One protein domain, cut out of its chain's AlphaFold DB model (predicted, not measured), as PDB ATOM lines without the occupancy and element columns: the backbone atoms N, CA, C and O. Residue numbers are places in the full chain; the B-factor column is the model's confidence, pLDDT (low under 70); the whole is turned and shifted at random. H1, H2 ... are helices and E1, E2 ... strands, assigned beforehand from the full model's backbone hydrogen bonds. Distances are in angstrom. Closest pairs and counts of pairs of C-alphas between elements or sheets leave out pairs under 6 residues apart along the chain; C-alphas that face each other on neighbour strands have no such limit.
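This is residues 425 to 624 of the 625 residues of a protein of Gammaproteobacteria bacterium (UniProt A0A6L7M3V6). The domain is a long two-part body: at one end is a strongly twisted sheet of five strands, curled like part of a barrel with H1 packed in the curl, and at the other a cluster of helices, H2 to H6 and H8. H7 lies beside H6 and joins the cluster to E3 of the sheet, while H9 packs on E5. The 200 printed residues have nine named helices and five named strands, in the order E1 H1 E2 H2 H3 H4 H5 H6 H7 H8 E3 E4 H9 E5; the sheet, E1 E5 E4 E3 E2, is mixed, and so is the class, helices and strands. The whole is compact, with a radius of gyration of the C-alphas of 17.6 A, and spans 57 by 33 by 32 A.

E4, residues 587 to 594, forms an antiparallel hairpin with E3, residues 579 to 584; N 589 and O 581 are 2.9 A apart. E3 is antiparallel to the edge strand E2, residues 451 to 454, with N 453 and O 580 at 2.8 A. E5, residues 618 to 624, is parallel to E4, with N 621 and O 592 at 2.8 A, and to the edge strand E1, residues 425 to 428, with N 427 and O 622 at 2.9 A. E4, H9, residues 602 to 613, and E5 are a strand-helix-strand unit, parallel neighbour strands with a helix between, its crossover right-handed. Helices on both faces make three layers: H7, residues 543 to 552, and H9 on one face, H1, residues 437 to 447, on the other. The closest C-alphas are those of Met 442 and Ala 452 for H1 and E2, 5.3 A, Thr 552 and Gly 584 for H7 and E3, 6.2 A, and Leu 611 and Ala 618 for H9 and E5, 6.7 A. H6, residues 514 to 528, and H7 touch as a helical hairpin at a shallow tilt of 9 degrees, C-alphas 518 and 550 being closest at 7.0 A. H2, residues 458 to 467, touches H8, residues 555 to 567, about perpendicular at 87 degrees, C-alphas 464 and 562 being closest at 4.1 A. H8 only just touches H5, residues 501 to 511, and H4, residues 496 to 499, with 3 pairs of C-alphas within 8 A each; the closest are 511 and 559, 7.4 A, and 497 and 567, 5.3 A, and with H4 residues 566 to 567 of H8 alone touch. H3, residues 469 to 472, is close to but not clearly touching H5, C-alphas 471 and 503 being closest at 6.2 A. Every O i to N i+4 pair is within hydrogen-bond range in H1, H2 and H5 to H9; H3 and H4 are too short for one.

E1 begins at C-alpha 425 (186.630, 206.099, 146.327), and E5, 19.6 A long, ends at C-alpha 624 (177.593, 207.710, 141.123). E4 measures 22.6 A, H6 20.9 A and H8 17.9 A.

The farthest C-alphas, those of Ser 431 and Ala 477, are 57.3 A apart. The printed part has no cut; the links H3 to H4, H6 to H7 and H8 to E3 are long, with 23, 14 and 11 residues. Mean pLDDT of the printed part is 93.0; residues 431 to 434 are under 70.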
ATOM      1  N   THR A 425     187.148 207.395 146.770       92.62
ATOM      2  CA  THR A 425     186.630 206.099 146.327       92.62
ATOM      3  C   THR A 425     185.257 206.313 145.715       92.62
ATOM      4  O   THR A 425     184.438 207.050 146.263       92.62
ATOM      5  N   THR A 426     184.996 205.682 144.572       92.06
ATOM      6  CA  THR A 426     183.694 205.755 143.904       92.06
ATOM      7  C   THR A 426     182.937 204.445 144.068       92.06
ATOM      8  O   THR A 426     183.513 203.384 143.840       92.06
ATOM      9  N   LYS A 427     181.646 204.518 144.398       89.31
ATOM     10  CA  LYS A 427     180.725 203.374 144.379       89.31
ATOM     11  C   LYS A 427     179.472 203.689 143.561       89.31
ATOM     12  O   LYS A 427     179.136 204.855 143.363       89.31
ATOM     13  N   VAL A 428     178.819 202.647 143.057       85.88
ATOM     14  CA  VAL A 428     177.553 202.763 142.321       85.88
ATOM     15  C   VAL A 428     176.411 202.835 143.329       85.88
ATOM     16  O   VAL A 428     176.381 202.054 144.281       85.88
ATOM     17  N   LEU A 429     175.501 203.783 143.136       80.94
ATOM     18  CA  LEU A 429     174.262 203.881 143.892       80.94
ATOM     19  C   LEU A 429     173.239 202.927 143.256       80.94
ATOM     20  O   LEU A 429     172.962 203.024 142.066       80.94
ATOM     21  N   GLY A 430     172.701 201.978 144.024       71.31
ATOM     22  CA  GLY A 430     171.647 201.081 143.529       71.31
ATOM     23  C   GLY A 430     170.366 201.834 143.131       71.31
ATOM     24  O   GLY A 430     170.142 202.962 143.568       71.31
ATOM     25  N   SER A 431     169.497 201.197 142.339       61.44
ATOM     26  CA  SER A 431     168.360 201.832 141.643       61.44
ATOM     27  C   SER A 431     167.210 202.364 142.518       61.44
ATOM     28  O   SER A 431     166.233 202.873 141.976       61.44
ATOM     29  N   VAL A 432     167.296 202.313 143.853       56.81
ATOM     30  CA  VAL A 432     166.284 202.900 144.751       56.81
ATOM     31  C   VAL A 432     166.955 203.486 145.994       56.81
ATOM     32  O   VAL A 432     167.430 202.758 146.864       56.81
ATOM     33  N   GLN A 433     166.957 204.815 146.113       62.00
ATOM     34  CA  GLN A 433     167.442 205.502 147.308       62.00
ATOM     35  C   GLN A 433     166.292 205.668 148.317       62.00
ATOM     36  O   GLN A 433     165.616 206.689 148.355       62.00
ATOM     37  N   ALA A 434     166.042 204.640 149.132       63.28
ATOM     38  CA  ALA A 434     165.020 204.694 150.188       63.28
ATOM     39  C   ALA A 434     165.493 205.427 151.466       63.28
ATOM     40  O   ALA A 434     164.693 205.688 152.363       63.28
ATOM     41  N   SER A 435     166.788 205.755 151.581       75.75
ATOM     42  CA  SER A 435     167.391 206.373 152.772       75.75
ATOM     43  C   SER A 435     168.379 207.494 152.428       75.75
ATOM     44  O   SER A 435     168.953 207.460 151.339       75.75
ATOM     45  N   PRO A 436     168.667 208.424 153.365       88.12
ATOM     46  CA  PRO A 436     169.757 209.392 153.220       88.12
ATOM     47  C   PRO A 436     171.073 208.723 152.810       88.12
ATOM     48  O   PRO A 436     171.332 207.566 153.170       88.12
ATOM     49  N   ILE A 437     171.896 209.435 152.042       89.62
ATOM     50  CA  ILE A 437     173.085 208.865 151.407       89.62
ATOM     51  C   ILE A 437     174.148 208.427 152.417       89.62
ATOM     52  O   ILE A 437     174.811 207.416 152.206       89.62
ATOM     53  N   GLU A 438     174.239 209.111 153.551       91.69
ATOM     54  CA  GLU A 438     175.127 208.791 154.667       91.69
ATOM     55  C   GLU A 438     174.731 207.454 155.300       91.69
ATOM     56  O   GLU A 438     175.586 206.612 155.566       91.69
ATOM     57  N   ARG A 439     173.425 207.187 155.452       91.44
ATOM     58  CA  ARG A 439     172.936 205.895 155.959       91.44
ATOM     59  C   ARG A 439     173.235 204.760 154.981       91.44
ATOM     60  O   ARG A 439     173.597 203.666 155.407       91.44
ATOM     61  N   HIS A 440     173.104 205.018 153.681       91.50
ATOM     62  CA  HIS A 440     173.494 204.046 152.662       91.50
ATOM     63  C   HIS A 440     175.008 203.779 152.695       91.50
ATOM     64  O   HIS A 440     175.428 202.625 152.691       91.50
ATOM     65  N   ALA A 441     175.823 204.830 152.815       93.12
ATOM     66  CA  ALA A 441     177.268 204.723 152.977       93.12
ATOM     67  C   ALA A 441     177.652 203.879 154.197       93.12
ATOM     68  O   ALA A 441     178.473 202.976 154.067       93.12
ATOM     69  N   MET A 442     177.019 204.112 155.350       94.44
ATOM     70  CA  MET A 442     177.234 203.309 156.556       94.44
ATOM     71  C   MET A 442     176.949 201.823 156.319       94.44
ATOM     72  O   MET A 442     177.750 200.989 156.720       94.44
ATOM     73  N   ALA A 443     175.848 201.482 155.638       92.56
ATOM     74  CA  ALA A 443     175.513 200.088 155.335       92.56
ATOM     75  C   ALA A 443     176.548 199.427 154.409       92.56
ATOM     76  O   ALA A 443     176.933 198.279 154.623       92.56
ATOM     77  N   VAL A 444     177.032 200.163 153.405       92.38
ATOM     78  CA  VAL A 444     178.096 199.695 152.507       92.38
ATOM     79  C   VAL A 444     179.395 199.441 153.272       92.38
ATOM     80  O   VAL A 444     180.005 198.393 153.091       92.38
ATOM     81  N   LEU A 445     179.800 200.371 154.140       94.12
ATOM     82  CA  LEU A 445     181.023 200.268 154.944       94.12
ATOM     83  C   LEU A 445     180.923 199.154 155.997       94.12
ATOM     84  O   LEU A 445     181.898 198.447 156.238       94.12
ATOM     85  N   ALA A 446     179.731 198.934 156.560       92.88
ATOM     86  CA  ALA A 446     179.450 197.796 157.433       92.88
ATOM     87  C   ALA A 446     179.570 196.455 156.701       92.88
ATOM     88  O   ALA A 446     180.143 195.512 157.241       92.88
ATOM     89  N   GLY A 447     179.114 196.381 155.446       91.62
ATOM     90  CA  GLY A 447     179.339 195.217 154.584       91.62
ATOM     91  C   GLY A 447     180.818 194.951 154.268       91.62
ATOM     92  O   GLY A 447     181.181 193.820 153.966       91.62
ATOM     93  N   GLU A 448     181.677 195.968 154.380       91.56
ATOM     94  CA  GLU A 448     183.140 195.864 154.253       91.56
ATOM     95  C   GLU A 448     183.835 195.540 155.590       91.56
ATOM     96  O   GLU A 448     185.062 195.535 155.659       91.56
ATOM     97  N   GLY A 449     183.068 195.264 156.650       91.94
ATOM     98  CA  GLY A 449     183.581 194.921 157.978       91.94
ATOM     99  C   GLY A 449     183.854 196.118 158.895       91.94
ATOM    100  O   GLY A 449     184.453 195.933 159.950       91.94
ATOM    101  N   GLY A 450     183.438 197.333 158.517       93.56
ATOM    102  CA  GLY A 450     183.634 198.547 159.315       93.56
ATOM    103  C   GLY A 450     182.452 198.899 160.222       93.56
ATOM    104  O   GLY A 450     181.300 198.930 159.800       93.56
ATOM    105  N   GLU A 451     182.723 199.269 161.467       95.19
ATOM    106  CA  GLU A 451     181.749 199.882 162.368       95.19
ATOM    107  C   GLU A 451     181.654 201.390 162.049       95.19
ATOM    108  O   GLU A 451     182.504 202.180 162.461       95.19
ATOM    109  N   ALA A 452     180.662 201.793 161.245       95.06
ATOM    110  CA  ALA A 452     180.516 203.169 160.750       95.06
ATOM    111  C   ALA A 452     179.583 204.019 161.629       95.06
ATOM    112  O   ALA A 452     178.437 203.646 161.872       95.06
ATOM    113  N   TRP A 453     180.056 205.178 162.086       95.19
ATOM    114  CA  TRP A 453     179.354 206.092 162.989       95.19
ATOM    115  C   TRP A 453     179.201 207.474 162.349       95.19
ATOM    116  O   TRP A 453     180.183 208.091 161.939       95.19
ATOM    117  N   HIS A 454     177.973 207.994 162.304       95.56
ATOM    118  CA  HIS A 454     177.669 209.330 161.779       95.56
ATOM    119  C   HIS A 454     177.757 210.368 162.903       95.56
ATOM    120  O   HIS A 454     176.791 210.599 163.629       95.56
ATOM    121  N   LEU A 455     178.948 210.947 163.086       94.19
ATOM    122  CA  LEU A 455     179.225 211.928 164.146       94.19
ATOM    123  C   LEU A 455     179.446 213.348 163.611       94.19
ATOM    124  O   LEU A 455     179.217 214.313 164.344       94.19
ATOM    125  N   GLU A 456     179.899 213.493 162.363       94.06
ATOM    126  CA  GLU A 456     180.244 214.779 161.748       94.06
ATOM    127  C   GLU A 456     181.087 215.676 162.689       94.06
ATOM    128  O   GLU A 456     181.966 215.239 163.436       94.06
ATOM    129  N   ASN A 457     180.765 216.970 162.731       95.75
ATOM    130  CA  ASN A 457     181.392 217.967 163.591       95.75
ATOM    131  C   ASN A 457     181.205 217.697 165.095       95.75
ATOM    132  O   ASN A 457     181.888 218.338 165.896       95.75
ATOM    133  N   HIS A 458     180.299 216.802 165.512       97.19
ATOM    134  CA  HIS A 458     180.108 216.496 166.931       97.19
ATOM    135  C   HIS A 458     181.304 215.758 167.533       97.19
ATOM    136  O   HIS A 458     181.588 215.975 168.708       97.19
ATOM    137  N   LEU A 459     182.038 214.968 166.743       97.88
ATOM    138  CA  LEU A 459     183.222 214.253 167.218       97.88
ATOM    139  C   LEU A 459     184.343 215.209 167.670       97.88
ATOM    140  O   LEU A 459     184.635 215.249 168.868       97.88
ATOM    141  N   PRO A 460     184.964 216.018 166.784       98.25
ATOM    142  CA  PRO A 460     186.090 216.862 167.180       98.25
ATOM    143  C   PRO A 460     185.678 217.932 168.201       98.25
ATOM    144  O   PRO A 460     186.450 218.261 169.101       98.25
ATOM    145  N   ARG A 461     184.443 218.452 168.114       98.00
ATOM    146  CA  ARG A 461     183.926 219.429 169.084       98.00
ATOM    147  C   ARG A 461     183.663 218.794 170.446       98.00
ATOM    148  O   ARG A 461     184.037 219.388 171.451       98.00
ATOM    149  N   GLY A 462     183.087 217.594 170.489       97.56
ATOM    150  CA  GLY A 462     182.862 216.859 171.731       97.56
ATOM    151  C   GLY A 462     184.176 216.560 172.450       97.56
ATOM    152  O   GLY A 462     184.295 216.855 173.636       97.56
ATOM    153  N   LEU A 463     185.191 216.093 171.713       98.50
ATOM    154  CA  LEU A 463     186.540 215.879 172.247       98.50
ATOM    155  C   LEU A 463     187.132 217.172 172.823       98.50
ATOM    156  O   LEU A 463     187.596 217.172 173.959       98.50
ATOM    157  N   ALA A 464     187.067 218.284 172.083       98.56
ATOM    158  CA  ALA A 464     187.557 219.574 172.564       98.56
ATOM    159  C   ALA A 464     186.804 220.066 173.806       98.56
ATOM    160  O   ALA A 464     187.427 220.509 174.767       98.56
ATOM    161  N   GLY A 465     185.474 219.958 173.816       97.94
ATOM    162  CA  GLY A 465     184.651 220.377 174.946       97.94
ATOM    163  C   GLY A 465     184.925 219.570 176.214       97.94
ATOM    164  O   GLY A 465     184.965 220.150 177.293       97.94
ATOM    165  N   LEU A 466     185.169 218.261 176.093       98.56
ATOM    166  CA  LEU A 466     185.534 217.407 177.225       98.56
ATOM    167  C   LEU A 466     186.978 217.640 177.704       98.56
ATOM    168  O   LEU A 466     187.225 217.688 178.909       98.56
ATOM    169  N   ALA A 467     187.923 217.792 176.771       98.62
ATOM    170  CA  ALA A 467     189.351 217.948 177.050       98.62
ATOM    171  C   ALA A 467     189.721 219.333 177.605       98.62
ATOM    172  O   ALA A 467     190.641 219.451 178.411       98.62
ATOM    173  N   PHE A 468     189.022 220.378 177.164       98.50
ATOM    174  CA  PHE A 468     189.328 221.780 177.458       98.50
ATOM    175  C   PHE A 468     188.176 222.478 178.192       98.50
ATOM    176  O   PHE A 468     187.999 223.686 178.048       98.50
ATOM    177  N   TRP A 469     187.387 221.736 178.977       98.12
ATOM    178  CA  TRP A 469     186.214 222.271 179.680       98.12
ATOM    179  C   TRP A 469     186.545 223.535 180.487       98.12
ATOM    180  O   TRP A 469     185.945 224.586 180.268       98.12
ATOM    181  N   ASP A 470     187.569 223.462 181.339       96.69
ATOM    182  CA  ASP A 470     187.966 224.573 182.213       96.69
ATOM    183  C   ASP A 470     188.565 225.754 181.434       96.69
ATOM    184  O   ASP A 470     188.448 226.902 181.851       96.69
ATOM    185  N   VAL A 471     189.149 225.503 180.258       97.06
ATOM    186  CA  VAL A 471     189.620 226.562 179.353       97.06
ATOM    187  C   VAL A 471     188.435 227.300 178.733       97.06
ATOM    188  O   VAL A 471     188.417 228.530 178.696       97.06
ATOM    189  N   VAL A 472     187.423 226.566 178.258       96.62
ATOM    190  CA  VAL A 472     186.211 227.155 177.667       96.62
ATOM    191  C   VAL A 472     185.488 228.036 178.687       96.62
ATOM    192  O   VAL A 472     185.045 229.127 178.332       96.62
ATOM    193  N   PHE A 473     185.427 227.603 179.949       94.69
ATOM    194  CA  PHE A 473     184.780 228.329 181.046       94.69
ATOM    195  C   PHE A 473     185.729 229.187 181.898       94.69
ATOM    196  O   PHE A 473     185.349 229.649 182.972       94.69
ATOM    197  N   ALA A 474     186.942 229.457 181.406       92.31
ATOM    198  CA  ALA A 474     187.881 230.340 182.085       92.31
ATOM    199  C   ALA A 474     187.297 231.763 182.239       92.31
ATOM    200  O   ALA A 474     186.646 232.254 181.307       92.31
ATOM    201  N   PRO A 475     187.556 232.456 183.365       87.38
ATOM    202  CA  PRO A 475     186.981 233.765 183.683       87.38
ATOM    203  C   PRO A 475     187.663 234.897 182.894       87.38
ATOM    204  O   PRO A 475     188.335 235.758 183.458       87.38
ATOM    205  N   VAL A 476     187.511 234.886 181.572       86.81
ATOM    206  CA  VAL A 476     187.999 235.938 180.671       86.81
ATOM    207  C   VAL A 476     187.018 237.112 180.668       86.81
ATOM    208  O   VAL A 476     185.801 236.922 180.627       86.81
ATOM    209  N   ALA A 477     187.539 238.340 180.697       81.31
ATOM    210  CA  ALA A 477     186.699 239.532 180.743       81.31
ATOM    211  C   ALA A 477     185.779 239.657 179.521       81.31
ATOM    212  O   ALA A 477     186.216 239.522 178.379       81.31
ATOM    213  N   GLY A 478     184.484 239.884 179.772       78.69
ATOM    214  CA  GLY A 478     183.445 239.969 178.740       78.69
ATOM    215  C   GLY A 478     183.058 238.631 178.091       78.69
ATOM    216  O   GLY A 478     182.211 238.609 177.196       78.69
ATOM    217  N   ALA A 479     183.646 237.505 178.517       84.31
ATOM    218  CA  ALA A 479     183.298 236.181 178.004       84.31
ATOM    219  C   ALA A 479     181.950 235.692 178.560       84.31
ATOM    220  O   ALA A 479     181.134 235.126 177.822       84.31
ATOM    221  N   PHE A 480     181.703 235.956 179.844       84.12
ATOM    222  CA  PHE A 480     180.499 235.577 180.576       84.12
ATOM    223  C   PHE A 480     179.871 236.792 181.245       84.12
ATOM    224  O   PHE A 480     180.558 237.619 181.826       84.12
ATOM    225  N   LEU A 481     178.555 236.884 181.143       76.19
ATOM    226  CA  LEU A 481     177.759 238.072 181.433       76.19
ATOM    227  C   LEU A 481     176.640 237.775 182.420       76.19
ATOM    228  O   LEU A 481     176.209 238.640 183.168       76.19
ATOM    229  N   ASN A 482     176.115 236.555 182.346       76.69
ATOM    230  CA  ASN A 482     175.017 236.067 183.157       76.69
ATOM    231  C   ASN A 482     175.169 234.560 183.373       76.69
ATOM    232  O   ASN A 482     175.924 233.931 182.628       76.69
ATOM    233  N   PRO A 483     174.434 233.957 184.321       77.06
ATOM    234  CA  PRO A 483     174.540 232.527 184.629       77.06
ATOM    235  C   PRO A 483     174.016 231.559 183.546       77.06
ATOM    236  O   PRO A 483     174.119 230.351 183.723       77.06
ATOM    237  N   TYR A 484     173.442 232.042 182.434       78.00
ATOM    238  CA  TYR A 484     172.716 231.222 181.441       78.00
ATOM    239  C   TYR A 484     173.405 231.143 180.078       78.00
ATOM    240  O   TYR A 484     172.756 231.104 179.018       78.00
ATOM    241  N   GLN A 485     174.735 231.122 180.074       83.44
ATOM    242  CA  GLN A 485     175.506 230.940 178.856       83.44
ATOM    243  C   GLN A 485     175.958 229.495 178.697       83.44
ATOM    244  O   GLN A 485     176.603 228.904 179.551       83.44
ATOM    245  N   ASP A 486     175.648 228.941 177.530       86.50
ATOM    246  CA  ASP A 486     176.102 227.622 177.093       86.50
ATOM    247  C   ASP A 486     177.530 227.645 176.516       86.50
ATOM    248  O   ASP A 486     178.046 226.620 176.079       86.50
ATOM    249  N   ALA A 487     178.139 228.827 176.431       90.19
ATOM    250  CA  ALA A 487     179.497 229.077 175.967       90.19
ATOM    251  C   ALA A 487     179.878 230.537 176.241       90.19
ATOM    252  O   ALA A 487     178.990 231.401 176.284       90.19
ATOM    253  N   PRO A 488     181.179 230.850 176.320       90.94
ATOM    254  CA  PRO A 488     181.592 232.237 176.359       90.94
ATOM    255  C   PRO A 488     181.226 232.947 175.043       90.94
ATOM    256  O   PRO A 488     181.172 232.331 173.970       90.94
ATOM    257  N   LEU A 489     180.950 234.251 175.107       86.44
ATOM    258  CA  LEU A 489     180.574 235.043 173.929       86.44
ATOM    259  C   LEU A 489     181.633 235.017 172.825       86.44
ATOM    260  O   LEU A 489     181.294 235.076 171.637       86.44
ATOM    261  N   ASP A 490     182.892 234.936 173.237       89.81
ATOM    262  CA  ASP A 490     184.065 234.965 172.382       89.81
ATOM    263  C   ASP A 490     184.445 233.594 171.818       89.81
ATOM    264  O   ASP A 490     185.394 233.524 171.049       89.81
ATOM    265  N   LEU A 491     183.687 232.518 172.090       93.44
ATOM    266  CA  LEU A 491     184.010 231.154 171.628       93.44
ATOM    267  C   LEU A 491     184.335 231.074 170.126       93.44
ATOM    268  O   LEU A 491     185.132 230.248 169.694       93.44
ATOM    269  N   HIS A 492     183.680 231.899 169.312       91.12
ATOM    270  CA  HIS A 492     183.860 231.915 167.857       91.12
ATOM    271  C   HIS A 492     184.567 233.175 167.350       91.12
ATOM    272  O   HIS A 492     184.432 233.508 166.173       91.12
ATOM    273  N   TRP A 493     185.240 233.914 168.225       88.50
ATOM    274  CA  TRP A 493     186.056 235.059 167.839       88.50
ATOM    275  C   TRP A 493     187.472 234.608 167.481       88.50
ATOM    276  O   TRP A 493     187.944 233.569 167.941       88.50
ATOM    277  N   GLU A 494     188.136 235.392 166.632       86.00
ATOM    278  CA  GLU A 494     189.470 235.071 166.106       86.00
ATOM    279  C   GLU A 494     190.534 234.999 167.210       86.00
ATOM    280  O   GLU A 494     191.503 234.254 167.094       86.00
ATOM    281  N   ASP A 495     190.333 235.727 168.307       89.75
ATOM    282  CA  ASP A 495     191.257 235.824 169.433       89.75
ATOM    283  C   ASP A 495     190.879 234.936 170.631       89.75
ATOM    284  O   ASP A 495     191.506 235.039 171.688       89.75
ATOM    285  N   PHE A 496     189.902 234.027 170.481       94.81
ATOM    286  CA  PHE A 496     189.508 233.088 171.541       94.81
ATOM    287  C   PHE A 496     190.719 232.354 172.128       94.81
ATOM    288  O   PHE A 496     190.927 232.350 173.341       94.81
ATOM    289  N   ALA A 497     191.552 231.768 171.264       95.62
ATOM    290  CA  ALA A 497     192.728 231.029 171.701       95.62
ATOM    291  C   ALA A 497     193.822 231.956 172.250       95.62
ATOM    292  O   ALA A 497     194.493 231.603 173.215       95.62
ATOM    293  N   ALA A 498     193.975 233.157 171.685       94.88
ATOM    294  CA  ALA A 498     194.965 234.130 172.146       94.88
ATOM    295  C   ALA A 498     194.685 234.583 173.589       94.88
ATOM    296  O   ALA A 498     195.590 234.566 174.424       94.88
ATOM    297  N   SER A 499     193.420 234.884 173.903       94.12
ATOM    298  CA  SER A 499     192.974 235.285 175.249       94.12
ATOM    299  C   SER A 499     193.127 234.192 176.315       94.12
ATOM    300  O   SER A 499     193.087 234.485 177.506       94.12
ATOM    301  N   ARG A 500     193.317 232.930 175.903       96.75
ATOM    302  CA  ARG A 500     193.463 231.751 176.775       96.75
ATOM    303  C   ARG A 500     194.751 230.975 176.498       96.75
ATOM    304  O   ARG A 500     194.841 229.792 176.825       96.75
ATOM    305  N   SER A 501     195.741 231.616 175.881       97.06
ATOM    306  CA  SER A 501     196.925 230.949 175.324       97.06
ATOM    307  C   SER A 501     197.712 230.150 176.367       97.06
ATOM    308  O   SER A 501     198.041 228.989 176.121       97.06
ATOM    309  N   GLU A 502     197.939 230.716 177.553       97.69
ATOM    310  CA  GLU A 502     198.629 230.036 178.656       97.69
ATOM    311  C   GLU A 502     197.866 228.798 179.145       97.69
ATOM    312  O   GLU A 502     198.449 227.718 179.275       97.69
ATOM    313  N   ALA A 503     196.552 228.925 179.358       97.94
ATOM    314  CA  ALA A 503     195.698 227.831 179.816       97.94
ATOM    315  C   ALA A 503     195.598 226.711 178.766       97.94
ATOM    316  O   ALA A 503     195.716 225.531 179.102       97.94
ATOM    317  N   ILE A 504     195.463 227.068 177.483       98.50
ATOM    318  CA  ILE A 504     195.491 226.115 176.367       98.50
ATOM    319  C   ILE A 504     196.839 225.392 176.320       98.50
ATOM    320  O   ILE A 504     196.870 224.166 176.219       98.50
ATOM    321  N   ALA A 505     197.957 226.116 176.421       98.38
ATOM    322  CA  ALA A 505     199.295 225.531 176.371       98.38
ATOM    323  C   ALA A 505     199.580 224.613 177.571       98.38
ATOM    324  O   ALA A 505     200.184 223.551 177.411       98.38
ATOM    325  N   ALA A 506     199.144 224.988 178.776       98.38
ATOM    326  CA  ALA A 506     199.227 224.133 179.958       98.38
ATOM    327  C   ALA A 506     198.400 222.854 179.782       98.38
ATOM    328  O   ALA A 506     198.932 221.757 179.952       98.38
ATOM    329  N   GLN A 507     197.146 222.984 179.345       98.44
ATOM    330  CA  GLN A 507     196.263 221.837 179.167       98.44
ATOM    331  C   GLN A 507     196.767 220.893 178.067       98.44
ATOM    332  O   GLN A 507     196.798 219.684 178.267       98.44
ATOM    333  N   LYS A 508     197.264 221.418 176.941       98.56
ATOM    334  CA  LYS A 508     197.893 220.605 175.886       98.56
ATOM    335  C   LYS A 508     199.086 219.792 176.396       98.56
ATOM    336  O   LYS A 508     199.214 218.629 176.024       98.56
ATOM    337  N   ARG A 509     199.935 220.369 177.260       98.38
ATOM    338  CA  ARG A 509     201.068 219.648 177.873       98.38
ATOM    339  C   ARG A 509     200.595 218.495 178.756       98.38
ATOM    340  O   ARG A 509     201.138 217.403 178.646       98.38
ATOM    341  N   THR A 510     199.570 218.713 179.578       98.25
ATOM    342  CA  THR A 510     198.972 217.658 180.414       98.25
ATOM    343  C   THR A 510     198.378 216.538 179.560       98.25
ATOM    344  O   THR A 510     198.653 215.359 179.778       98.25
ATOM    345  N   LEU A 511     197.597 216.907 178.545       98.56
ATOM    346  CA  LEU A 511     196.879 215.971 177.681       98.56
ATOM    347  C   LEU A 511     197.778 215.224 176.686       98.56
ATOM    348  O   LEU A 511     197.320 214.269 176.059       98.56
ATOM    349  N   ALA A 512     199.049 215.612 176.555       98.31
ATOM    350  CA  ALA A 512     200.036 214.858 175.788       98.31
ATOM    351  C   ALA A 512     200.303 213.463 176.386       98.31
ATOM    352  O   ALA A 512     200.735 212.568 175.665       98.31
ATOM    353  N   ASN A 513     200.016 213.254 177.677       98.38
ATOM    354  CA  ASN A 513     200.035 211.932 178.293       98.38
ATOM    355  C   ASN A 513     198.715 211.180 177.992       98.38
ATOM    356  O   ASN A 513     197.653 211.647 178.417       98.38
ATOM    357  N   PRO A 514     198.749 210.003 177.330       98.12
ATOM    358  CA  PRO A 514     197.537 209.263 176.967       98.12
ATOM    359  C   PRO A 514     196.647 208.863 178.152       98.12
ATOM    360  O   PRO A 514     195.420 208.896 178.034       98.12
ATOM    361  N   ALA A 515     197.239 208.520 179.301       98.25
ATOM    362  CA  ALA A 515     196.482 208.140 180.491       98.25
ATOM    363  C   ALA A 515     195.730 209.345 181.076       98.25
ATOM    364  O   ALA A 515     194.530 209.251 181.335       98.25
ATOM    365  N   LEU A 516     196.405 210.497 181.190       98.50
ATOM    366  CA  LEU A 516     195.786 211.739 181.669       98.50
ATOM    367  C   LEU A 516     194.726 212.264 180.697       98.50
ATOM    368  O   LEU A 516     193.706 212.798 181.130       98.50
ATOM    369  N   PHE A 517     194.929 212.090 179.388       98.69
ATOM    370  CA  PHE A 517     193.922 212.419 178.381       98.69
ATOM    371  C   PHE A 517     192.640 211.608 178.591       98.69
ATOM    372  O   PHE A 517     191.565 212.188 178.753       98.69
ATOM    373  N   ALA A 518     192.754 210.280 178.658       98.50
ATOM    374  CA  ALA A 518     191.610 209.397 178.868       98.50
ATOM    375  C   ALA A 518     190.910 209.670 180.213       98.50
ATOM    376  O   ALA A 518     189.681 209.744 180.272       98.50
ATOM    377  N   GLU A 519     191.677 209.868 181.288       98.44
ATOM    378  CA  GLU A 519     191.140 210.228 182.603       98.44
ATOM    379  C   GLU A 519     190.382 211.561 182.568       98.44
ATOM    380  O   GLU A 519     189.268 211.640 183.092       98.44
ATOM    381  N   THR A 520     190.938 212.578 181.904       98.69
ATOM    382  CA  THR A 520     190.302 213.894 181.763       98.69
ATOM    383  C   THR A 520     188.968 213.778 181.038       98.69
ATOM    384  O   THR A 520     187.956 214.243 181.559       98.69
ATOM    385  N   LEU A 521     188.926 213.109 179.877       98.62
ATOM    386  CA  LEU A 521     187.687 212.955 179.109       98.62
ATOM    387  C   LEU A 521     186.605 212.232 179.920       98.62
ATOM    388  O   LEU A 521     185.480 212.728 180.030       98.62
ATOM    389  N   ARG A 522     186.953 211.097 180.542       98.56
ATOM    390  CA  ARG A 522     186.020 210.321 181.374       98.56
ATOM    391  C   ARG A 522     185.562 211.108 182.600       98.56
ATOM    392  O   ARG A 522     184.385 211.077 182.958       98.56
ATOM    393  N   GLY A 523     186.481 211.812 183.258       98.25
ATOM    394  CA  GLY A 523     186.200 212.639 184.425       98.25
ATOM    395  C   GLY A 523     185.241 213.781 184.099       98.25
ATOM    396  O   GLY A 523     184.250 213.966 184.808       98.25
ATOM    397  N   THR A 524     185.494 214.505 183.006       98.31
ATOM    398  CA  THR A 524     184.606 215.569 182.528       98.31
ATOM    399  C   THR A 524     183.240 215.012 182.150       98.31
ATOM    400  O   THR A 524     182.236 215.547 182.611       98.31
ATOM    401  N   LEU A 525     183.173 213.901 181.407       97.50
ATOM    402  CA  LEU A 525     181.905 213.265 181.040       97.50
ATOM    403  C   LEU A 525     181.067 212.930 182.287       97.50
ATOM    404  O   LEU A 525     179.910 213.348 182.379       97.50
ATOM    405  N   ARG A 526     181.661 212.264 183.290       96.50
ATOM    406  CA  ARG A 526     180.964 211.901 184.538       96.50
ATOM    407  C   ARG A 526     180.434 213.113 185.301       96.50
ATOM    408  O   ARG A 526     179.323 213.068 185.815       96.50
ATOM    409  N   ARG A 527     181.222 214.189 185.397       95.69
ATOM    410  CA  ARG A 527     180.848 215.385 186.173       95.69
ATOM    411  C   ARG A 527     179.879 216.309 185.437       95.69
ATOM    412  O   ARG A 527     179.103 217.002 186.091       95.69
ATOM    413  N   LYS A 528     179.972 216.381 184.107       95.50
ATOM    414  CA  LYS A 528     179.372 217.460 183.308       95.50
ATOM    415  C   LYS A 528     178.242 217.012 182.387       95.50
ATOM    416  O   LYS A 528     177.629 217.870 181.762       95.50
ATOM    417  N   THR A 529     177.916 215.719 182.317       93.44
ATOM    418  CA  THR A 529     176.756 215.246 181.541       93.44
ATOM    419  C   THR A 529     175.498 216.053 181.884       93.44
ATOM    420  O   THR A 529     175.132 216.205 183.052       93.44
ATOM    421  N   GLY A 530     174.844 216.596 180.853       88.62
ATOM    422  CA  GLY A 530     173.650 217.440 180.982       88.62
ATOM    423  C   GLY A 530     173.928 218.932 181.218       88.62
ATOM    424  O   GLY A 530     172.994 219.732 181.156       88.62
ATOM    425  N   VAL A 531     175.186 219.332 181.429       91.69
ATOM    426  CA  VAL A 531     175.597 220.743 181.512       91.69
ATOM    427  C   VAL A 531     175.783 221.310 180.104       91.69
ATOM    428  O   VAL A 531     176.374 220.684 179.227       91.69
ATOM    429  N   ALA A 532     175.238 222.492 179.854       89.75
ATOM    430  CA  ALA A 532     175.238 223.143 178.560       89.75
ATOM    431  C   ALA A 532     176.660 223.559 178.172       89.75
ATOM    432  O   ALA A 532     177.314 224.325 178.871       89.75
ATOM    433  N   ASN A 533     177.114 223.072 177.020       93.44
ATOM    434  CA  ASN A 533     178.372 223.464 176.405       93.44
ATOM    435  C   ASN A 533     178.198 223.423 174.886       93.44
ATOM    436  O   ASN A 533     177.872 222.374 174.331       93.44
ATOM    437  N   ARG A 534     178.429 224.537 174.183       93.31
ATOM    438  CA  ARG A 534     178.269 224.578 172.718       93.31
ATOM    439  C   ARG A 534     179.185 223.625 171.968       93.31
ATOM    440  O   ARG A 534     178.903 223.346 170.807       93.31
ATOM    441  N   LEU A 535     180.274 223.149 172.553       96.44
ATOM    442  CA  LEU A 535     181.150 222.174 171.912       96.44
ATOM    443  C   LEU A 535     180.642 220.734 172.080       96.44
ATOM    444  O   LEU A 535     180.900 219.908 171.209       96.44
ATOM    445  N   VAL A 536     179.866 220.435 173.124       95.88
ATOM    446  CA  VAL A 536     179.472 219.060 173.457       95.88
ATOM    447  C   VAL A 536     178.001 218.810 173.140       95.88
ATOM    448  O   VAL A 536     177.104 219.482 173.640       95.88
ATOM    449  N   SER A 537     177.742 217.791 172.323       94.06
ATOM    450  CA  SER A 537     176.402 217.233 172.155       94.06
ATOM    451  C   SER A 537     176.304 215.941 172.955       94.06
ATOM    452  O   SER A 537     176.795 214.912 172.503       94.06
ATOM    453  N   TRP A 538     175.648 215.975 174.118       92.88
ATOM    454  CA  TRP A 538     175.495 214.794 174.987       92.88
ATOM    455  C   TRP A 538     174.751 213.631 174.321       92.88
ATOM    456  O   TRP A 538     174.896 212.492 174.737       92.88
ATOM    457  N   ARG A 539     173.985 213.910 173.259       91.94
ATOM    458  CA  ARG A 539     173.353 212.881 172.424       91.94
ATOM    459  C   ARG A 539     174.360 212.092 171.576       91.94
ATOM    460  O   ARG A 539     174.086 210.945 171.257       91.94
ATOM    461  N   HIS A 540     175.458 212.719 171.155       93.56
ATOM    462  CA  HIS A 540     176.447 212.118 170.248       93.56
ATOM    463  C   HIS A 540     177.758 211.746 170.951       93.56
ATOM    464  O   HIS A 540     178.576 211.052 170.365       93.56
ATOM    465  N   MET A 541     177.988 212.248 172.165       94.12
ATOM    466  CA  MET A 541     179.201 212.022 172.948       94.12
ATOM    467  C   MET A 541     178.813 211.491 174.330       94.12
ATOM    468  O   MET A 541     178.782 212.242 175.307       94.12
ATOM    469  N   ASP A 542     178.455 210.210 174.379       93.19
ATOM    470  CA  ASP A 542     178.147 209.482 175.609       93.19
ATOM    471  C   ASP A 542     179.313 208.572 176.041       93.19
ATOM    472  O   ASP A 542     180.387 208.570 175.433       93.19
ATOM    473  N   GLY A 543     179.116 207.820 177.129       94.94
ATOM    474  CA  GLY A 543     180.142 206.920 177.665       94.94
ATOM    475  C   GLY A 543     180.525 205.808 176.696       94.94
ATOM    476  O   GLY A 543     181.708 205.531 176.538       94.94
ATOM    477  N   THR A 544     179.552 205.219 176.003       94.44
ATOM    478  CA  THR A 544     179.799 204.143 175.037       94.44
ATOM    479  C   THR A 544     180.636 204.656 173.873       94.44
ATOM    480  O   THR A 544     181.646 204.048 173.524       94.44
ATOM    481  N   VAL A 545     180.265 205.811 173.313       94.81
ATOM    482  CA  VAL A 545     181.017 206.462 172.236       94.81
ATOM    483  C   VAL A 545     182.443 206.758 172.684       94.81
ATOM    484  O   VAL A 545     183.393 206.412 171.984       94.81
ATOM    485  N   LEU A 546     182.604 207.366 173.861       97.19
ATOM    486  CA  LEU A 546     183.914 207.746 174.374       97.19
ATOM    487  C   LEU A 546     184.836 206.537 174.582       97.19
ATOM    488  O   LEU A 546     185.991 206.590 174.161       97.19
ATOM    489  N   GLU A 547     184.352 205.459 175.202       96.44
ATOM    490  CA  GLU A 547     185.185 204.275 175.443       96.44
ATOM    491  C   GLU A 547     185.617 203.617 174.128       96.44
ATOM    492  O   GLU A 547     186.804 203.351 173.947       96.44
ATOM    493  N   ARG A 548     184.714 203.469 173.149       95.19
ATOM    494  CA  ARG A 548     185.077 202.905 171.834       95.19
ATOM    495  C   ARG A 548     186.100 203.756 171.092       95.19
ATOM    496  O   ARG A 548     187.003 203.207 170.459       95.19
ATOM    497  N   LEU A 549     186.000 205.085 171.185       96.44
ATOM    498  CA  LEU A 549     187.010 205.990 170.636       96.44
ATOM    499  C   LEU A 549     188.370 205.778 171.305       96.44
ATOM    500  O   LEU A 549     189.365 205.664 170.599       96.44
ATOM    501  N   LEU A 550     188.413 205.701 172.638       96.06
ATOM    502  CA  LEU A 550     189.652 205.506 173.400       96.06
ATOM    503  C   LEU A 550     190.290 204.127 173.167       96.06
ATOM    504  O   LEU A 550     191.513 204.012 173.212       96.06
ATOM    505  N   GLU A 551     189.483 203.097 172.909       94.31
ATOM    506  CA  GLU A 551     189.946 201.745 172.569       94.31
ATOM    507  C   GLU A 551     190.523 201.661 171.150       94.31
ATOM    508  O   GLU A 551     191.481 200.926 170.899       94.31
ATOM    509  N   THR A 552     189.927 202.396 170.208       95.12
ATOM    510  CA  THR A 552     190.107 202.123 168.778       95.12
ATOM    511  C   THR A 552     190.901 203.199 168.049       95.12
ATOM    512  O   THR A 552     191.704 202.882 167.173       95.12
ATOM    513  N   VAL A 553     190.705 204.471 168.390       97.12
ATOM    514  CA  VAL A 553     191.337 205.598 167.698       97.12
ATOM    515  C   VAL A 553     192.606 206.008 168.452       97.12
ATOM    516  O   VAL A 553     192.546 206.245 169.658       97.12
ATOM    517  N   PRO A 554     193.764 206.131 167.776       97.62
ATOM    518  CA  PRO A 554     195.001 206.520 168.443       97.62
ATOM    519  C   PRO A 554     194.903 207.872 169.169       97.62
ATOM    520  O   PRO A 554     194.267 208.814 168.684       97.62
ATOM    521  N   HIS A 555     195.575 207.977 170.319       98.06
ATOM    522  CA  HIS A 555     195.582 209.172 171.174       98.06
ATOM    523  C   HIS A 555     195.981 210.436 170.407       98.06
ATOM    524  O   HIS A 555     195.309 211.458 170.527       98.06
ATOM    525  N   GLU A 556     197.011 210.350 169.567       97.75
ATOM    526  CA  GLU A 556     197.524 211.456 168.762       97.75
ATOM    527  C   GLU A 556     196.467 212.039 167.809       97.75
ATOM    528  O   GLU A 556     196.428 213.249 167.576       97.75
ATOM    529  N   VAL A 557     195.550 211.199 167.323       98.38
ATOM    530  CA  VAL A 557     194.450 211.602 166.442       98.38
ATOM    531  C   VAL A 557     193.392 212.337 167.253       98.38
ATOM    532  O   VAL A 557     193.029 213.463 166.915       98.38
ATOM    533  N   LEU A 558     192.923 211.738 168.352       98.56
ATOM    534  CA  LEU A 558     191.890 212.327 169.208       98.56
ATOM    535  C   LEU A 558     192.349 213.662 169.812       98.56
ATOM    536  O   LEU A 558     191.609 214.651 169.768       98.56
ATOM    537  N   LEU A 559     193.583 213.715 170.320       98.62
ATOM    538  CA  LEU A 559     194.186 214.937 170.840       98.62
ATOM    539  C   LEU A 559     194.380 215.971 169.728       98.62
ATOM    540  O   LEU A 559     194.057 217.141 169.932       98.62
ATOM    541  N   GLY A 560     194.847 215.556 168.546       98.50
ATOM    542  CA  GLY A 560     195.004 216.434 167.388       98.50
ATOM    543  C   GLY A 560     193.685 217.085 166.971       98.50
ATOM    544  O   GLY A 560     193.645 218.287 166.706       98.50
ATOM    545  N   LEU A 561     192.582 216.333 166.955       98.56
ATOM    546  CA  LEU A 561     191.249 216.872 166.678       98.56
ATOM    547  C   LEU A 561     190.793 217.872 167.748       98.56
ATOM    548  O   LEU A 561     190.331 218.963 167.407       98.56
ATOM    549  N   ALA A 562     190.957 217.530 169.029       98.56
ATOM    550  CA  ALA A 562     190.600 218.407 170.141       98.56
ATOM    551  C   ALA A 562     191.397 219.726 170.106       98.56
ATOM    552  O   ALA A 562     190.818 220.808 170.225       98.56
ATOM    553  N   CYS A 563     192.711 219.641 169.870       98.31
ATOM    554  CA  CYS A 563     193.602 220.794 169.740       98.31
ATOM    555  C   CYS A 563     193.203 221.684 168.562       98.31
ATOM    556  O   CYS A 563     193.088 222.897 168.712       98.31
ATOM    557  N   ARG A 564     192.923 221.082 167.399       97.62
ATOM    558  CA  ARG A 564     192.526 221.825 166.199       97.62
ATOM    559  C   ARG A 564     191.286 222.678 166.435       97.62
ATOM    560  O   ARG A 564     191.238 223.805 165.941       97.62
ATOM    561  N   VAL A 565     190.312 222.144 167.175       97.81
ATOM    562  CA  VAL A 565     189.088 222.868 167.523       97.81
ATOM    563  C   VAL A 565     189.353 223.956 168.551       97.81
ATOM    564  O   VAL A 565     188.898 225.073 168.339       97.81
ATOM    565  N   ILE A 566     190.069 223.676 169.645       97.88
ATOM    566  CA  ILE A 566     190.261 224.689 170.697       97.88
ATOM    567  C   ILE A 566     191.111 225.876 170.221       97.88
ATOM    568  O   ILE A 566     190.883 227.000 170.657       97.88
ATOM    569  N   ASP A 567     192.031 225.649 169.280       96.38
ATOM    570  CA  ASP A 567     192.863 226.708 168.699       96.38
ATOM    571  C   ASP A 567     192.074 227.664 167.799       96.38
ATOM    572  O   ASP A 567     192.472 228.814 167.621       96.38
ATOM    573  N   ASN A 568     190.964 227.210 167.204       93.38
ATOM    574  CA  ASN A 568     190.100 228.065 166.391       93.38
ATOM    575  C   ASN A 568     188.658 227.521 166.308       93.38
ATOM    576  O   ASN A 568     188.243 227.025 165.253       93.38
ATOM    577  N   PRO A 569     187.850 227.648 167.381       94.38
ATOM    578  CA  PRO A 569     186.533 227.013 167.425       94.38
ATOM    579  C   PRO A 569     185.541 227.622 166.426       94.38
ATOM    580  O   PRO A 569     184.540 226.995 166.075       94.38
ATOM    581  N   GLY A 570     185.788 228.859 165.978       90.88
ATOM    582  CA  GLY A 570     185.019 229.520 164.926       90.88
ATOM    583  C   GLY A 570     185.231 228.873 163.554       90.88
ATOM    584  O   GLY A 570     184.252 228.505 162.900       90.88
ATOM    585  N   ALA A 571     186.490 228.691 163.140       88.31
ATOM    586  CA  ALA A 571     186.840 228.146 161.825       88.31
ATOM    587  C   ALA A 571     186.588 226.637 161.698       88.31
ATOM    588  O   ALA A 571     186.379 226.142 160.595       88.31
ATOM    589  N   THR A 572     186.579 225.896 162.809       92.31
ATOM    590  CA  THR A 572     186.402 224.432 162.818       92.31
ATOM    591  C   THR A 572     184.987 223.994 163.195       92.31
ATOM    592  O   THR A 572     184.761 222.837 163.550       92.31
ATOM    593  N   ARG A 573     184.019 224.917 163.179       91.94
ATOM    594  CA  ARG A 573     182.630 224.641 163.576       91.94
ATOM    595  C   ARG A 573     181.911 223.689 162.615       91.94
ATOM    596  O   ARG A 573     180.958 223.024 163.026       91.94
ATOM    597  N   THR A 574     182.329 223.677 161.352       93.88
ATOM    598  CA  THR A 574     181.716 222.928 160.252       93.88
ATOM    599  C   THR A 574     182.780 222.249 159.387       93.88
ATOM    600  O   THR A 574     183.959 222.601 159.433       93.88
ATOM    601  N   GLY A 575     182.342 221.300 158.556       94.19
ATOM    602  CA  GLY A 575     183.157 220.672 157.519       94.19
ATOM    603  C   GLY A 575     183.997 219.469 157.949       94.19
ATOM    604  O   GLY A 575     184.766 218.989 157.126       94.19
ATOM    605  N   PHE A 576     183.895 218.985 159.188       97.44
ATOM    606  CA  PHE A 576     184.497 217.696 159.539       97.44
ATOM    607  C   PHE A 576     183.800 216.561 158.761       97.44
ATOM    608  O   PHE A 576     182.586 216.681 158.568       97.44
ATOM    609  N   PRO A 577     184.518 215.500 158.333       97.56
ATOM    610  CA  PRO A 577     183.924 214.384 157.596       97.56
ATOM    611  C   PRO A 577     182.713 213.763 158.295       97.56
ATOM    612  O   PRO A 577     182.673 213.692 159.526       97.56
ATOM    613  N   ASP A 578     181.752 213.288 157.505       97.19
ATOM    614  CA  ASP A 578     180.466 212.812 158.018       97.19
ATOM    615  C   ASP A 578     180.614 211.599 158.944       97.19
ATOM    616  O   ASP A 578     180.058 211.560 160.049       97.19
ATOM    617  N   LEU A 579     181.391 210.608 158.503       97.62
ATOM    618  CA  LEU A 579     181.509 209.315 159.165       97.62
ATOM    619  C   LEU A 579     182.891 209.114 159.793       97.62
ATOM    620  O   LEU A 579     183.921 209.470 159.220       97.62
ATOM    621  N   LEU A 580     182.900 208.447 160.944       97.44
ATOM    622  CA  LEU A 580     184.049 207.719 161.474       97.44
ATOM    623  C   LEU A 580     183.789 206.228 161.265       97.44
ATOM    624  O   LEU A 580     182.738 205.736 161.662       97.44
ATOM    625  N   VAL A 581     184.730 205.511 160.662       97.44
ATOM    626  CA  VAL A 581     184.651 204.058 160.482       97.44
ATOM    627  C   VAL A 581     185.751 203.405 161.299       97.44
ATOM    628  O   VAL A 581     186.895 203.853 161.246       97.44
ATOM    629  N   LEU A 582     185.402 202.367 162.052       96.38
ATOM    630  CA  LEU A 582     186.314 201.603 162.898       96.38
ATOM    631  C   LEU A 582     186.418 200.162 162.385       96.38
ATOM    632  O   LEU A 582     185.395 199.522 162.162       96.38
ATOM    633  N   TYR A 583     187.629 199.635 162.227       92.62
ATOM    634  CA  TYR A 583     187.866 198.257 161.756       92.62
ATOM    635  C   TYR A 583     188.488 197.350 162.825       92.62
ATOM    636  O   TYR A 583     188.527 196.131 162.677       92.62
ATOM    637  N   GLY A 584     188.980 197.937 163.916       87.81
ATOM    638  CA  GLY A 584     189.669 197.236 164.994       87.81
ATOM    639  C   GLY A 584     190.694 198.145 165.663       87.81
ATOM    640  O   GLY A 584     190.811 199.319 165.320       87.81
ATOM    641  N   ALA A 585     191.449 197.618 166.627       88.31
ATOM    642  CA  ALA A 585     192.394 198.409 167.414       88.31
ATOM    643  C   ALA A 585     193.368 199.208 166.523       88.31
ATOM    644  O   ALA A 585     194.122 198.636 165.737       88.31
ATOM    645  N   ARG A 586     193.369 200.539 166.677       90.25
ATOM    646  CA  ARG A 586     194.157 201.509 165.889       90.25
ATOM    647  C   ARG A 586     193.839 201.563 164.392       90.25
ATOM    648  O   ARG A 586     194.542 202.269 163.663       90.25
ATOM    649  N   ASP A 587     192.792 200.886 163.925       93.25
ATOM    650  CA  ASP A 587     192.363 200.938 162.533       93.25
ATOM    651  C   ASP A 587     191.032 201.673 162.384       93.25
ATOM    652  O   ASP A 587     189.973 201.220 162.820       93.25
ATOM    653  N   TYR A 588     191.122 202.856 161.786       96.31
ATOM    654  CA  TYR A 588     190.030 203.805 161.656       96.31
ATOM    655  C   TYR A 588     190.163 204.586 160.346       96.31
ATOM    656  O   TYR A 588     191.260 204.712 159.802       96.31
ATOM    657  N   GLU A 589     189.081 205.196 159.881       96.69
ATOM    658  CA  GLU A 589     189.143 206.248 158.866       96.69
ATOM    659  C   GLU A 589     188.004 207.261 159.016       96.69
ATOM    660  O   GLU A 589     186.917 206.939 159.494       96.69
ATOM    661  N   PHE A 590     188.250 208.496 158.580       98.12
ATOM    662  CA  PHE A 590     187.219 209.517 158.419       98.12
ATOM    663  C   PHE A 590     186.709 209.533 156.975       98.12
ATOM    664  O   PHE A 590     187.495 209.648 156.031       98.12
ATOM    665  N   VAL A 591     185.395 209.447 156.784       97.75
ATOM    666  CA  VAL A 591     184.784 209.356 155.454       97.75
ATOM    667  C   VAL A 591     183.783 210.482 155.253       97.75
ATOM    668  O   VAL A 591     182.793 210.590 155.966       97.75
ATOM    669  N   GLU A 592     184.039 211.306 154.242       97.62
ATOM    670  CA  GLU A 592     183.086 212.296 153.740       97.62
ATOM    671  C   GLU A 592     182.245 211.662 152.630       97.62
ATOM    672  O   GLU A 592     182.791 211.177 151.633       97.62
ATOM    673  N   VAL A 593     180.928 211.676 152.778       95.94
ATOM    674  CA  VAL A 593     179.996 211.065 151.835       95.94
ATOM    675  C   VAL A 593     179.539 212.115 150.828       95.94
ATOM    676  O   VAL A 593     179.192 213.241 151.170       95.94
ATOM    677  N   LYS A 594     179.560 211.765 149.539       94.12
ATOM    678  CA  LYS A 594     179.097 212.658 148.470       94.12
ATOM    679  C   LYS A 594     178.143 211.959 147.526       94.12
ATOM    680  O   LYS A 594     178.470 210.903 146.976       94.12
ATOM    681  N   GLY A 595     177.002 212.598 147.280       91.12
ATOM    682  CA  GLY A 595     176.096 212.207 146.216       91.12
ATOM    683  C   GLY A 595     176.654 212.465 144.815       91.12
ATOM    684  O   GLY A 595     177.740 213.042 144.649       91.12
ATOM    685  N   PRO A 596     175.906 212.054 143.777       86.00
ATOM    686  CA  PRO A 596     176.337 212.180 142.385       86.00
ATOM    687  C   PRO A 596     176.697 213.622 142.002       86.00
ATOM    688  O   PRO A 596     177.755 213.877 141.407       86.00
ATOM    689  N   THR A 597     175.858 214.569 142.417       86.50
ATOM    690  CA  THR A 597     175.964 216.004 142.120       86.50
ATOM    691  C   THR A 597     176.795 216.780 143.139       86.50
ATOM    692  O   THR A 597     177.197 217.910 142.863       86.50
ATOM    693  N   ASP A 598     177.131 216.175 144.280       88.50
ATOM    694  CA  ASP A 598     177.784 216.898 145.362       88.50
ATOM    695  C   ASP A 598     179.279 217.105 145.118       88.50
ATOM    696  O   ASP A 598     180.001 216.300 144.504       88.50
ATOM    697  N   SER A 599     179.757 218.219 145.668       87.94
ATOM    698  CA  SER A 599     181.167 218.575 145.727       87.94
ATOM    699  C   SER A 599     181.552 218.996 147.140       87.94
ATOM    700  O   SER A 599     180.703 219.338 147.960       87.94
ATOM    701  N   LEU A 600     182.849 218.946 147.438       90.38
ATOM    702  CA  LEU A 600     183.358 219.379 148.736       90.38
ATOM    703  C   LEU A 600     183.077 220.867 148.967       90.38
ATOM    704  O   LEU A 600     183.280 221.698 148.078       90.38
ATOM    705  N   GLN A 601     182.681 221.207 150.184       90.94
ATOM    706  CA  GLN A 601     182.574 222.581 150.665       90.94
ATOM    707  C   GLN A 601     183.970 223.139 151.033       90.94
ATOM    708  O   GLN A 601     184.895 222.359 151.286       90.94
ATOM    709  N   PRO A 602     184.161 224.472 151.091       89.56
ATOM    710  CA  PRO A 602     185.426 225.084 151.518       89.56
ATOM    711  C   PRO A 602     185.925 224.588 152.884       89.56
ATOM    712  O   PRO A 602     187.078 224.180 153.007       89.56
ATOM    713  N   ALA A 603     185.044 224.541 153.888       91.75
ATOM    714  CA  ALA A 603     185.383 224.051 155.227       91.75
ATOM    715  C   ALA A 603     185.818 222.572 155.222       91.75
ATOM    716  O   ALA A 603     186.768 222.208 155.911       91.75
ATOM    717  N   GLN A 604     185.191 221.739 154.381       93.94
ATOM    718  CA  GLN A 604     185.571 220.330 154.214       93.94
ATOM    719  C   GLN A 604     186.972 220.193 153.630       93.94
ATOM    720  O   GLN A 604     187.779 219.418 154.131       93.94
ATOM    721  N   ARG A 605     187.316 221.001 152.619       90.88
ATOM    722  CA  ARG A 605     188.681 221.023 152.071       90.88
ATOM    723  C   ARG A 605     189.722 221.405 153.121       90.88
ATOM    724  O   ARG A 605     190.786 220.797 153.150       90.88
ATOM    725  N   GLN A 606     189.430 222.375 153.989       90.56
ATOM    726  CA  GLN A 606     190.354 222.728 155.070       90.56
ATOM    727  C   GLN A 606     190.552 221.589 156.071       90.56
ATOM    728  O   GLN A 606     191.683 221.353 156.496       90.56
ATOM    729  N   TRP A 607     189.483 220.869 156.420       94.88
ATOM    730  CA  TRP A 607     189.595 219.672 157.248       94.88
ATOM    731  C   TRP A 607     190.405 218.578 156.559       94.88
ATOM    732  O   TRP A 607     191.337 218.073 157.169       94.88
ATOM    733  N   PHE A 608     190.148 218.273 155.285       94.44
ATOM    734  CA  PHE A 608     190.948 217.298 154.536       94.44
ATOM    735  C   PHE A 608     192.434 217.667 154.483       94.44
ATOM    736  O   PHE A 608     193.265 216.812 154.771       94.44
ATOM    737  N   ASN A 609     192.770 218.933 154.214       91.44
ATOM    738  CA  ASN A 609     194.161 219.395 154.243       91.44
ATOM    739  C   ASN A 609     194.799 219.173 155.623       91.44
ATOM    740  O   ASN A 609     195.952 218.756 155.708       91.44
ATOM    741  N   TYR A 610     194.062 219.451 156.705       94.81
ATOM    742  CA  TYR A 610     194.538 219.229 158.070       94.81
ATOM    743  C   TYR A 610     194.749 217.739 158.368       94.81
ATOM    744  O   TYR A 610     195.807 217.369 158.871       94.81
ATOM    745  N   LEU A 611     193.767 216.893 158.044       96.19
ATOM    746  CA  LEU A 611     193.837 215.448 158.265       96.19
ATOM    747  C   LEU A 611     195.015 214.842 157.486       96.19
ATOM    748  O   LEU A 611     195.830 214.138 158.073       96.19
ATOM    749  N   GLU A 612     195.166 215.192 156.208       93.69
ATOM    750  CA  GLU A 612     196.257 214.712 155.352       93.69
ATOM    751  C   GLU A 612     197.633 215.180 155.842       93.69
ATOM    752  O   GLU A 612     198.548 214.365 155.955       93.69
ATOM    753  N   SER A 613     197.774 216.458 156.216       93.81
ATOM    754  CA  SER A 613     199.049 217.010 156.710       93.81
ATOM    755  C   SER A 613     199.512 216.382 158.030       93.81
ATOM    756  O   SER A 613     200.702 216.408 158.327       93.81
ATOM    757  N   ASN A 614     198.589 215.818 158.817       95.56
ATOM    758  CA  ASN A 614     198.888 215.103 160.062       95.56
ATOM    759  C   ASN A 614     198.898 213.572 159.885       95.56
ATOM    760  O   ASN A 614     199.025 212.842 160.865       95.56
ATOM    761  N   GLY A 615     198.747 213.065 158.657       94.88
ATOM    762  CA  GLY A 615     198.725 211.627 158.377       94.88
ATOM    763  C   GLY A 615     197.480 210.896 158.893       94.88
ATOM    764  O   GLY A 615     197.492 209.671 159.006       94.88
ATOM    765  N   PHE A 616     196.395 211.609 159.205       96.12
ATOM    766  CA  PHE A 616     195.149 211.003 159.665       96.12
ATOM    767  C   PHE A 616     194.382 210.407 158.481       96.12
ATOM    768  O   PHE A 616     194.163 211.066 157.462       96.12
ATOM    769  N   LYS A 617     193.959 209.145 158.621       96.00
ATOM    770  CA  LYS A 617     193.254 208.396 157.574       96.00
ATOM    771  C   LYS A 617     191.917 209.073 157.254       96.00
ATOM    772  O   LYS A 617     191.008 209.070 158.079       96.00
ATOM    773  N   ALA A 618     191.807 209.654 156.061       96.81
ATOM    774  CA  ALA A 618     190.582 210.283 155.586       96.81
ATOM    775  C   ALA A 618     190.394 210.101 154.075       96.81
ATOM    776  O   ALA A 618     191.366 210.130 153.310       96.81
ATOM    777  N   ARG A 619     189.142 209.956 153.634       96.50
ATOM    778  CA  ARG A 619     188.783 209.877 152.210       96.50
ATOM    779  C   ARG A 619     187.382 210.405 151.924       96.50
ATOM    780  O   ARG A 619     186.546 210.530 152.812       96.50
ATOM    781  N   VAL A 620     187.115 210.666 150.651       96.62
ATOM    782  CA  VAL A 620     185.769 210.915 150.130       96.62
ATOM    783  C   VAL A 620     185.202 209.610 149.581       96.62
ATOM    784  O   VAL A 620     185.836 208.952 148.756       96.62
ATOM    785  N   LEU A 621     183.994 209.243 150.000       95.94
ATOM    786  CA  LEU A 621     183.198 208.196 149.369       95.94
ATOM    787  C   LEU A 621     182.145 208.854 148.477       95.94
ATOM    788  O   LEU A 621     181.150 209.394 148.959       95.94
ATOM    789  N   LYS A 622     182.372 208.808 147.163       93.62
ATOM    790  CA  LYS A 622     181.456 209.378 146.176       93.62
ATOM    791  C   LYS A 622     180.572 208.300 145.563       93.62
ATOM    792  O   LYS A 622     181.071 207.335 144.986       93.62
ATOM    793  N   PHE A 623     179.265 208.509 145.611       91.06
ATOM    794  CA  PHE A 623     178.311 207.690 144.878       91.06
ATOM    795  C   PHE A 623     178.074 208.268 143.485       91.06
ATOM    796  O   PHE A 623     177.938 209.481 143.313       91.06
ATOM    797  N   LYS A 624     178.049 207.395 142.480       88.00
ATOM    798  CA  LYS A 624     177.593 207.710 141.123       88.00
ATOM    799  C   LYS A 624     176.246 207.040 140.882       88.00
ATOM    800  O   LYS A 624     176.005 205.974 141.442       88.00
TER     801      LYS A 624